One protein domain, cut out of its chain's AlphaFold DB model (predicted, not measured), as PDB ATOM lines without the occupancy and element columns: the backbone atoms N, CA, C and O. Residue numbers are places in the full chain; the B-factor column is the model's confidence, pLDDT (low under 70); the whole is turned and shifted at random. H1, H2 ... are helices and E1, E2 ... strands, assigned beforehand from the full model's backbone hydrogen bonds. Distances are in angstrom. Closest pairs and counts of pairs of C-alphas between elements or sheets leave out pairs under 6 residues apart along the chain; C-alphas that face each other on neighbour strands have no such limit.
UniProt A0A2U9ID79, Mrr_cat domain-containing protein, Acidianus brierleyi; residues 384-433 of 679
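What this domain is: This is residues 384 to 433 of the 679 residues of the protein "Mrr_cat domain-containing protein" of Acidianus brierleyi (UniProt A0A2U9ID79). One strongly twisted sheet of four antiparallel strands, folded back and forth as a row of hairpins, has a single short helix, H1, packed on one face, and the other face is bare. The link between E3 and E4 lies at one end of the long axis, with Ser 421 in it, and the last residues of E4 lie at the other end. The printed part has 50 residues, with one named helix followed by four named strands, H1 E1 E2 E3 E4, and the sheet order is E1 - E2 - E3 - E4. The class is mixed, helices and strands. The whole is compact, with a radius of gyration of the C-alphas of 9.6 A, and its outline is elongated, spanning 30 by 18 by 15 A.

How they stand to each other: The printed part begins with H1, residues 384 to 392, in which 4 of 5 O i to N i+4 pairs are within hydrogen-bond range. A tight link leads to E1, residues 396 to 401, an edge strand. E1 and E2, residues 405 to 409, form a hairpin, antiparallel at 155 degrees, with N 398 and O 407 at 3.0 A and N 407 and O 399 at 2.8 A, within hydrogen-bond range. E2 and E3, residues 412 to 418, form the next hairpin, antiparallel at 157 degrees, with N 406 and O 416 at 2.8 A. E3 and E4, residues 425 to 432, form the third, antiparallel at 155 degrees, with N 417 and O 426 at 2.8 A. The four strands are a meander, each the antiparallel neighbour of the one before. H1 is on this sheet, with 48 pairs of C-alphas within 10 A. It touches E2, where the closest C-alphas are those of Ile 386 and Val 406, 6.3 A apart. It touches E3, where those of Ala 385 and Val 418 are closest, at 6.0 A. It touches E4, where those of Ala 389 and Val 425 are closest, at 6.3 A. H1 and E1 are near each other, with 5 pairs of C-alphas within 10 A. The edge strands E1 and E4 are apart.

Where its parts are: H1 begins at C-alpha 384, at (232.698, 221.783, 228.882), and is 12.9 A long from first to last C-alpha. E1 measures 14.8 A and E2 13.3 A. E3 measures 18.5 A, from C-alpha 412 at (229.522, 210.035, 247.642). E4, the longest strand with 8 residues, measures 20.6 A and ends at C-alpha 432, at (232.835, 207.210, 249.978).

The domain as a whole: The two C-alphas farthest apart are those of Ser 421 and Ile 432, at 30.2 A. The printed part has no cut. The links E1 to E2 and E2 to E3 are tight too, the link E3 to E4 is short with 6 residues, and no link is long. The mean pLDDT of the printed part is 93.7, and no printed residue is under 70.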
ATOM      1  N   TYR A 384     234.130 221.973 229.022       92.19
ATOM      2  CA  TYR A 384     232.698 221.783 228.882       92.19
ATOM      3  C   TYR A 384     232.240 220.413 229.384       92.19
ATOM      4  O   TYR A 384     231.205 220.339 230.045       92.19
ATOM      5  N   ALA A 385     233.030 219.355 229.177       92.31
ATOM      6  CA  ALA A 385     232.769 218.049 229.779       92.31
ATOM      7  C   ALA A 385     232.716 218.134 231.316       92.31
ATOM      8  O   ALA A 385     231.785 217.620 231.937       92.31
ATOM      9  N   ILE A 386     233.647 218.868 231.933       92.94
ATOM     10  CA  ILE A 386     233.647 219.124 233.381       92.94
ATOM     11  C   ILE A 386     232.351 219.819 233.823       92.94
ATOM     12  O   ILE A 386     231.689 219.347 234.750       92.94
ATOM     13  N   LYS A 387     231.939 220.887 233.128       93.00
ATOM     14  CA  LYS A 387     230.683 221.601 233.425       93.00
ATOM     15  C   LYS A 387     229.454 220.695 233.293       93.00
ATOM     16  O   LYS A 387     228.556 220.750 234.130       93.00
ATOM     17  N   LEU A 388     229.413 219.844 232.265       93.75
ATOM     18  CA  LEU A 388     228.330 218.880 232.067       93.75
ATOM     19  C   LEU A 388     228.269 217.862 233.215       93.75
ATOM     20  O   LEU A 388     227.185 217.619 233.746       93.75
ATOM     21  N   ALA A 389     229.409 217.329 233.658       94.75
ATOM     22  CA  ALA A 389     229.466 216.428 234.807       94.75
ATOM     23  C   ALA A 389     228.968 217.106 236.100       94.75
ATOM     24  O   ALA A 389     228.121 216.551 236.803       94.75
ATOM     25  N   GLN A 390     229.412 218.338 236.375       94.62
ATOM     26  CA  GLN A 390     228.975 219.117 237.543       94.62
ATOM     27  C   GLN A 390     227.480 219.468 237.516       94.62
ATOM     28  O   GLN A 390     226.862 219.609 238.566       94.62
ATOM     29  N   SER A 391     226.864 219.563 236.333       93.56
ATOM     30  CA  SER A 391     225.412 219.762 236.226       93.56
ATOM     31  C   SER A 391     224.592 218.546 236.683       93.56
ATOM     32  O   SER A 391     223.411 218.687 236.995       93.56
ATOM     33  N   LYS A 392     225.197 217.347 236.715       94.31
ATOM     34  CA  LYS A 392     224.544 216.104 237.156       94.31
ATOM     35  C   LYS A 392     224.756 215.811 238.631       94.31
ATOM     36  O   LYS A 392     223.844 215.304 239.276       94.31
ATOM     37  N   ILE A 393     225.949 216.098 239.144       94.56
ATOM     38  CA  ILE A 393     226.326 215.822 240.529       94.56
ATOM     39  C   ILE A 393     226.764 217.126 241.182       94.56
ATOM     40  O   ILE A 393     227.757 217.728 240.777       94.56
ATOM     41  N   ASN A 394     226.058 217.519 242.242       92.00
ATOM     42  CA  ASN A 394     226.479 218.615 243.103       92.00
ATOM     43  C   ASN A 394     227.663 218.154 243.972       92.00
ATOM     44  O   ASN A 394     227.478 217.547 245.026       92.00
ATOM     45  N   GLY A 395     228.885 218.378 243.492       91.94
ATOM     46  CA  GLY A 395     230.103 217.951 244.170       91.94
ATOM     47  C   GLY A 395     231.348 218.656 243.643       91.94
ATOM     48  O   GLY A 395     231.362 219.216 242.545       91.94
ATOM     49  N   ASN A 396     232.414 218.609 244.438       94.12
ATOM     50  CA  ASN A 396     233.704 219.184 244.068       94.12
ATOM     51  C   ASN A 396     234.464 218.237 243.138       94.12
ATOM     52  O   ASN A 396     234.442 217.020 243.331       94.12
ATOM     53  N   ILE A 397     235.167 218.790 242.151       95.56
ATOM     54  CA  ILE A 397     236.046 218.012 241.272       95.56
ATOM     55  C   ILE A 397     237.277 217.597 242.068       95.56
ATOM     56  O   ILE A 397     237.977 218.446 242.612       95.56
ATOM     57  N   VAL A 398     237.540 216.294 242.115       95.88
ATOM     58  CA  VAL A 398     238.679 215.728 242.858       95.88
ATOM     59  C   VAL A 398     239.722 215.087 241.947       95.88
ATOM     60  O   VAL A 398     240.887 215.000 242.319       95.88
ATOM     61  N   LYS A 399     239.325 214.658 240.744       94.81
ATOM     62  CA  LYS A 399     240.214 214.111 239.711       94.81
ATOM     63  C   LYS A 399     239.548 214.260 238.342       94.81
ATOM     64  O   LYS A 399     238.331 214.134 238.227       94.81
ATOM     65  N   VAL A 400     240.341 214.496 237.302       93.38
ATOM     66  CA  VAL A 400     239.903 214.380 235.901       93.38
ATOM     67  C   VAL A 400     240.875 213.448 235.196       93.38
ATOM     68  O   VAL A 400     242.084 213.665 235.253       93.38
ATOM     69  N   GLU A 401     240.353 212.406 234.563       91.44
ATOM     70  CA  GLU A 401     241.134 211.388 233.869       91.44
ATOM     71  C   GLU A 401     240.829 211.432 232.370       91.44
ATOM     72  O   GLU A 401     239.674 211.443 231.938       91.44
ATOM     73  N   GLY A 402     241.877 211.543 231.552       87.62
ATOM     74  CA  GLY A 402     241.716 211.853 230.133       87.62
ATOM     75  C   GLY A 402     240.963 213.174 229.906       87.62
ATOM     76  O   GLY A 402     241.191 214.168 230.603       87.62
ATOM     77  N   ASN A 403     240.074 213.174 228.908       82.38
ATOM     78  CA  ASN A 403     239.287 214.353 228.522       82.38
ATOM     79  C   ASN A 403     237.841 214.329 229.033       82.38
ATOM     80  O   ASN A 403     237.194 215.374 229.039       82.38
ATOM     81  N   TYR A 404     237.336 213.161 229.445       91.44
ATOM     82  CA  TYR A 404     235.894 212.923 229.564       91.44
ATOM     83  C   TYR A 404     235.462 212.177 230.834       91.44
ATOM     84  O   TYR A 404     234.263 212.107 231.095       91.44
ATOM     85  N   ASP A 405     236.402 211.666 231.638       94.94
ATOM     86  CA  ASP A 405     236.098 211.069 232.941       94.94
ATOM     87  C   ASP A 405     236.361 212.091 234.053       94.94
ATOM     88  O   ASP A 405     237.495 212.507 234.302       94.94
ATOM     89  N   VAL A 406     235.298 212.495 234.743       96.81
ATOM     90  CA  VAL A 406     235.323 213.501 235.809       96.81
ATOM     91  C   VAL A 406     234.904 212.845 237.117       96.81
ATOM     92  O   VAL A 406     233.825 212.261 237.219       96.81
ATOM     93  N   PHE A 407     235.753 212.948 238.134       97.38
ATOM     94  CA  PHE A 407     235.480 212.424 239.464       97.38
ATOM     95  C   PHE A 407     234.986 213.554 240.360       97.38
ATOM     96  O   PHE A 407     235.698 214.539 240.589       97.38
ATOM     97  N   LEU A 408     233.763 213.401 240.863       97.31
ATOM     98  CA  LEU A 408     233.072 214.396 241.677       97.31
ATOM     99  C   LEU A 408     232.812 213.831 243.071       97.31
ATOM    100  O   LEU A 408     232.240 212.752 243.216       97.31
ATOM    101  N   SER A 409     233.215 214.575 244.097       96.88
ATOM    102  CA  SER A 409     232.933 214.257 245.493       96.88
ATOM    103  C   SER A 409     231.816 215.158 246.018       96.88
ATOM    104  O   SER A 409     232.051 216.335 246.299       96.88
ATOM    105  N   GLY A 410     230.620 214.587 246.168       92.94
ATOM    106  CA  GLY A 410     229.478 215.174 246.881       92.94
ATOM    107  C   GLY A 410     229.174 214.347 248.132       92.94
ATOM    108  O   GLY A 410     230.078 214.083 248.923       92.94
ATOM    109  N   ASP A 411     227.939 213.854 248.262       94.06
ATOM    110  CA  ASP A 411     227.561 212.891 249.315       94.06
ATOM    111  C   ASP A 411     228.366 211.583 249.222       94.06
ATOM    112  O   ASP A 411     228.762 210.994 250.229       94.06
ATOM    113  N   TYR A 412     228.670 211.169 247.991       97.06
ATOM    114  CA  TYR A 412     229.522 210.035 247.642       97.06
ATOM    115  C   TYR A 412     230.583 210.474 246.629       97.06
ATOM    116  O   TYR A 412     230.525 211.582 246.087       97.06
ATOM    117  N   LEU A 413     231.539 209.592 246.354       97.81
ATOM    118  CA  LEU A 413     232.412 209.733 245.199       97.81
ATOM    119  C   LEU A 413     231.716 209.161 243.961       97.81
ATOM    120  O   LEU A 413     231.279 208.004 243.956       97.81
ATOM    121  N   TYR A 414     231.649 209.967 242.908       97.62
ATOM    122  CA  TYR A 414     231.083 209.601 241.618       97.62
ATOM    123  C   TYR A 414     232.154 209.640 240.534       97.62
ATOM    124  O   TYR A 414     232.944 210.582 240.480       97.62
ATOM    125  N   LYS A 415     232.132 208.654 239.636       97.19
ATOM    126  CA  LYS A 415     232.824 208.711 238.346       97.19
ATOM    127  C   LYS A 415     231.795 209.048 237.271       97.19
ATOM    128  O   LYS A 415     230.891 208.251 237.021       97.19
ATOM    129  N   CYS A 416     231.932 210.217 236.656       97.00
ATOM    130  CA  CYS A 416     231.082 210.673 235.567       97.00
ATOM    131  C   CYS A 416     231.830 210.588 234.236       97.00
ATOM    132  O   CYS A 416     232.843 211.258 234.067       97.00
ATOM    133  N   HIS A 417     231.313 209.797 233.301       96.25
ATOM    134  CA  HIS A 417     231.782 209.753 231.922       96.25
ATOM    135  C   HIS A 417     230.904 210.646 231.043       96.25
ATOM    136  O   HIS A 417     229.671 210.530 231.077       96.25
ATOM    137  N   VAL A 418     231.532 211.521 230.260       94.31
ATOM    138  CA  VAL A 418     230.855 212.426 229.323       94.31
ATOM    139  C   VAL A 418     231.138 212.002 227.889       94.31
ATOM    140  O   VAL A 418     232.262 212.100 227.410       94.31
ATOM    141  N   ASP A 419     230.109 211.574 227.173       90.69
ATOM    142  CA  ASP A 419     230.265 211.184 225.778       90.69
ATOM    143  C   ASP A 419     230.570 212.412 224.905       90.69
ATOM    144  O   ASP A 419     229.824 213.399 224.887       90.69
ATOM    145  N   SER A 420     231.683 212.350 224.170       86.69
ATOM    146  CA  SER A 420     232.234 213.509 223.467       86.69
ATOM    147  C   SER A 420     231.375 214.018 222.311       86.69
ATOM    148  O   SER A 420     231.581 215.147 221.864       86.69
ATOM    149  N   SER A 421     230.450 213.193 221.812       82.31
ATOM    150  CA  SER A 421     229.650 213.474 220.616       82.31
ATOM    151  C   SER A 421     228.189 213.766 220.964       82.31
ATOM    152  O   SER A 421     227.646 214.785 220.546       82.31
ATOM    153  N   SER A 422     227.559 212.918 221.776       82.81
ATOM    154  CA  SER A 422     226.166 213.058 222.215       82.81
ATOM    155  C   SER A 422     225.980 214.034 223.375       82.81
ATOM    156  O   SER A 422     224.850 214.437 223.643       82.81
ATOM    157  N   LYS A 423     227.066 214.428 224.063       86.38
ATOM    158  CA  LYS A 423     227.039 215.283 225.267       86.38
ATOM    159  C   LYS A 423     226.311 214.627 226.452       86.38
ATOM    160  O   LYS A 423     226.035 215.288 227.454       86.38
ATOM    161  N   ASN A 424     226.000 213.333 226.350       90.19
ATOM    162  CA  ASN A 424     225.362 212.578 227.417       90.19
ATOM    163  C   ASN A 424     226.344 212.342 228.561       90.19
ATOM    164  O   ASN A 424     227.512 212.026 228.352       90.19
ATOM    165  N   VAL A 425     225.838 212.466 229.784       94.62
ATOM    166  CA  VAL A 425     226.616 212.270 231.005       94.62
ATOM    167  C   VAL A 425     226.076 211.048 231.729       94.62
ATOM    168  O   VAL A 425     224.888 210.998 232.056       94.62
ATOM    169  N   SER A 426     226.955 210.093 232.016       95.75
ATOM    170  CA  SER A 426     226.660 208.917 232.836       95.75
ATOM    171  C   SER A 426     227.503 208.966 234.107       95.75
ATOM    172  O   SER A 426     228.724 209.043 234.033       95.75
ATOM    173  N   CYS A 427     226.865 208.967 235.277       96.62
ATOM    174  CA  CYS A 427     227.550 209.069 236.565       96.62
ATOM    175  C   CYS A 427     227.270 207.835 237.411       96.62
ATOM    176  O   CYS A 427     226.116 207.536 237.712       96.62
ATOM    177  N   ASN A 428     228.334 207.162 237.840       96.75
ATOM    178  CA  ASN A 428     228.259 205.998 238.711       96.75
ATOM    179  C   ASN A 428     228.805 206.353 240.090       96.75
ATOM    180  O   ASN A 428     229.885 206.935 240.203       96.75
ATOM    181  N   LYS A 429     228.075 205.977 241.142       97.25
ATOM    182  CA  LYS A 429     228.589 206.011 242.513       97.25
ATOM    183  C   LYS A 429     229.659 204.929 242.651       97.25
ATOM    184  O   LYS A 429     229.367 203.760 242.416       97.25
ATOM    185  N   ILE A 430     230.865 205.318 243.050       97.00
ATOM    186  CA  ILE A 430     232.015 204.407 243.147       97.00
ATOM    187  C   ILE A 430     232.564 204.253 244.567       97.00
ATOM    188  O   ILE A 430     233.331 203.328 244.809       97.00
ATOM    189  N   GLY A 431     232.183 205.113 245.518       96.88
ATOM    190  CA  GLY A 431     232.689 204.992 246.886       96.88
ATOM    191  C   GLY A 431     232.291 206.108 247.837       96.88
ATOM    192  O   GLY A 431     231.419 206.929 247.542       96.88
ATOM    193  N   ILE A 432     232.956 206.138 248.990       98.06
ATOM    194  CA  ILE A 432     232.835 207.210 249.978       98.06
ATOM    195  C   ILE A 432     233.348 208.543 249.425       98.06
ATOM    196  O   ILE A 432     234.294 208.591 248.637       98.06
ATOM    197  N   SER A 433     232.728 209.636 249.863       97.69
ATOM    198  CA  SER A 433     233.152 210.998 249.532       97.69
ATOM    199  C   SER A 433     234.469 211.393 250.206       97.69
ATOM    200  O   SER A 433     234.874 210.800 251.209       97.69
TER     201      SER A 433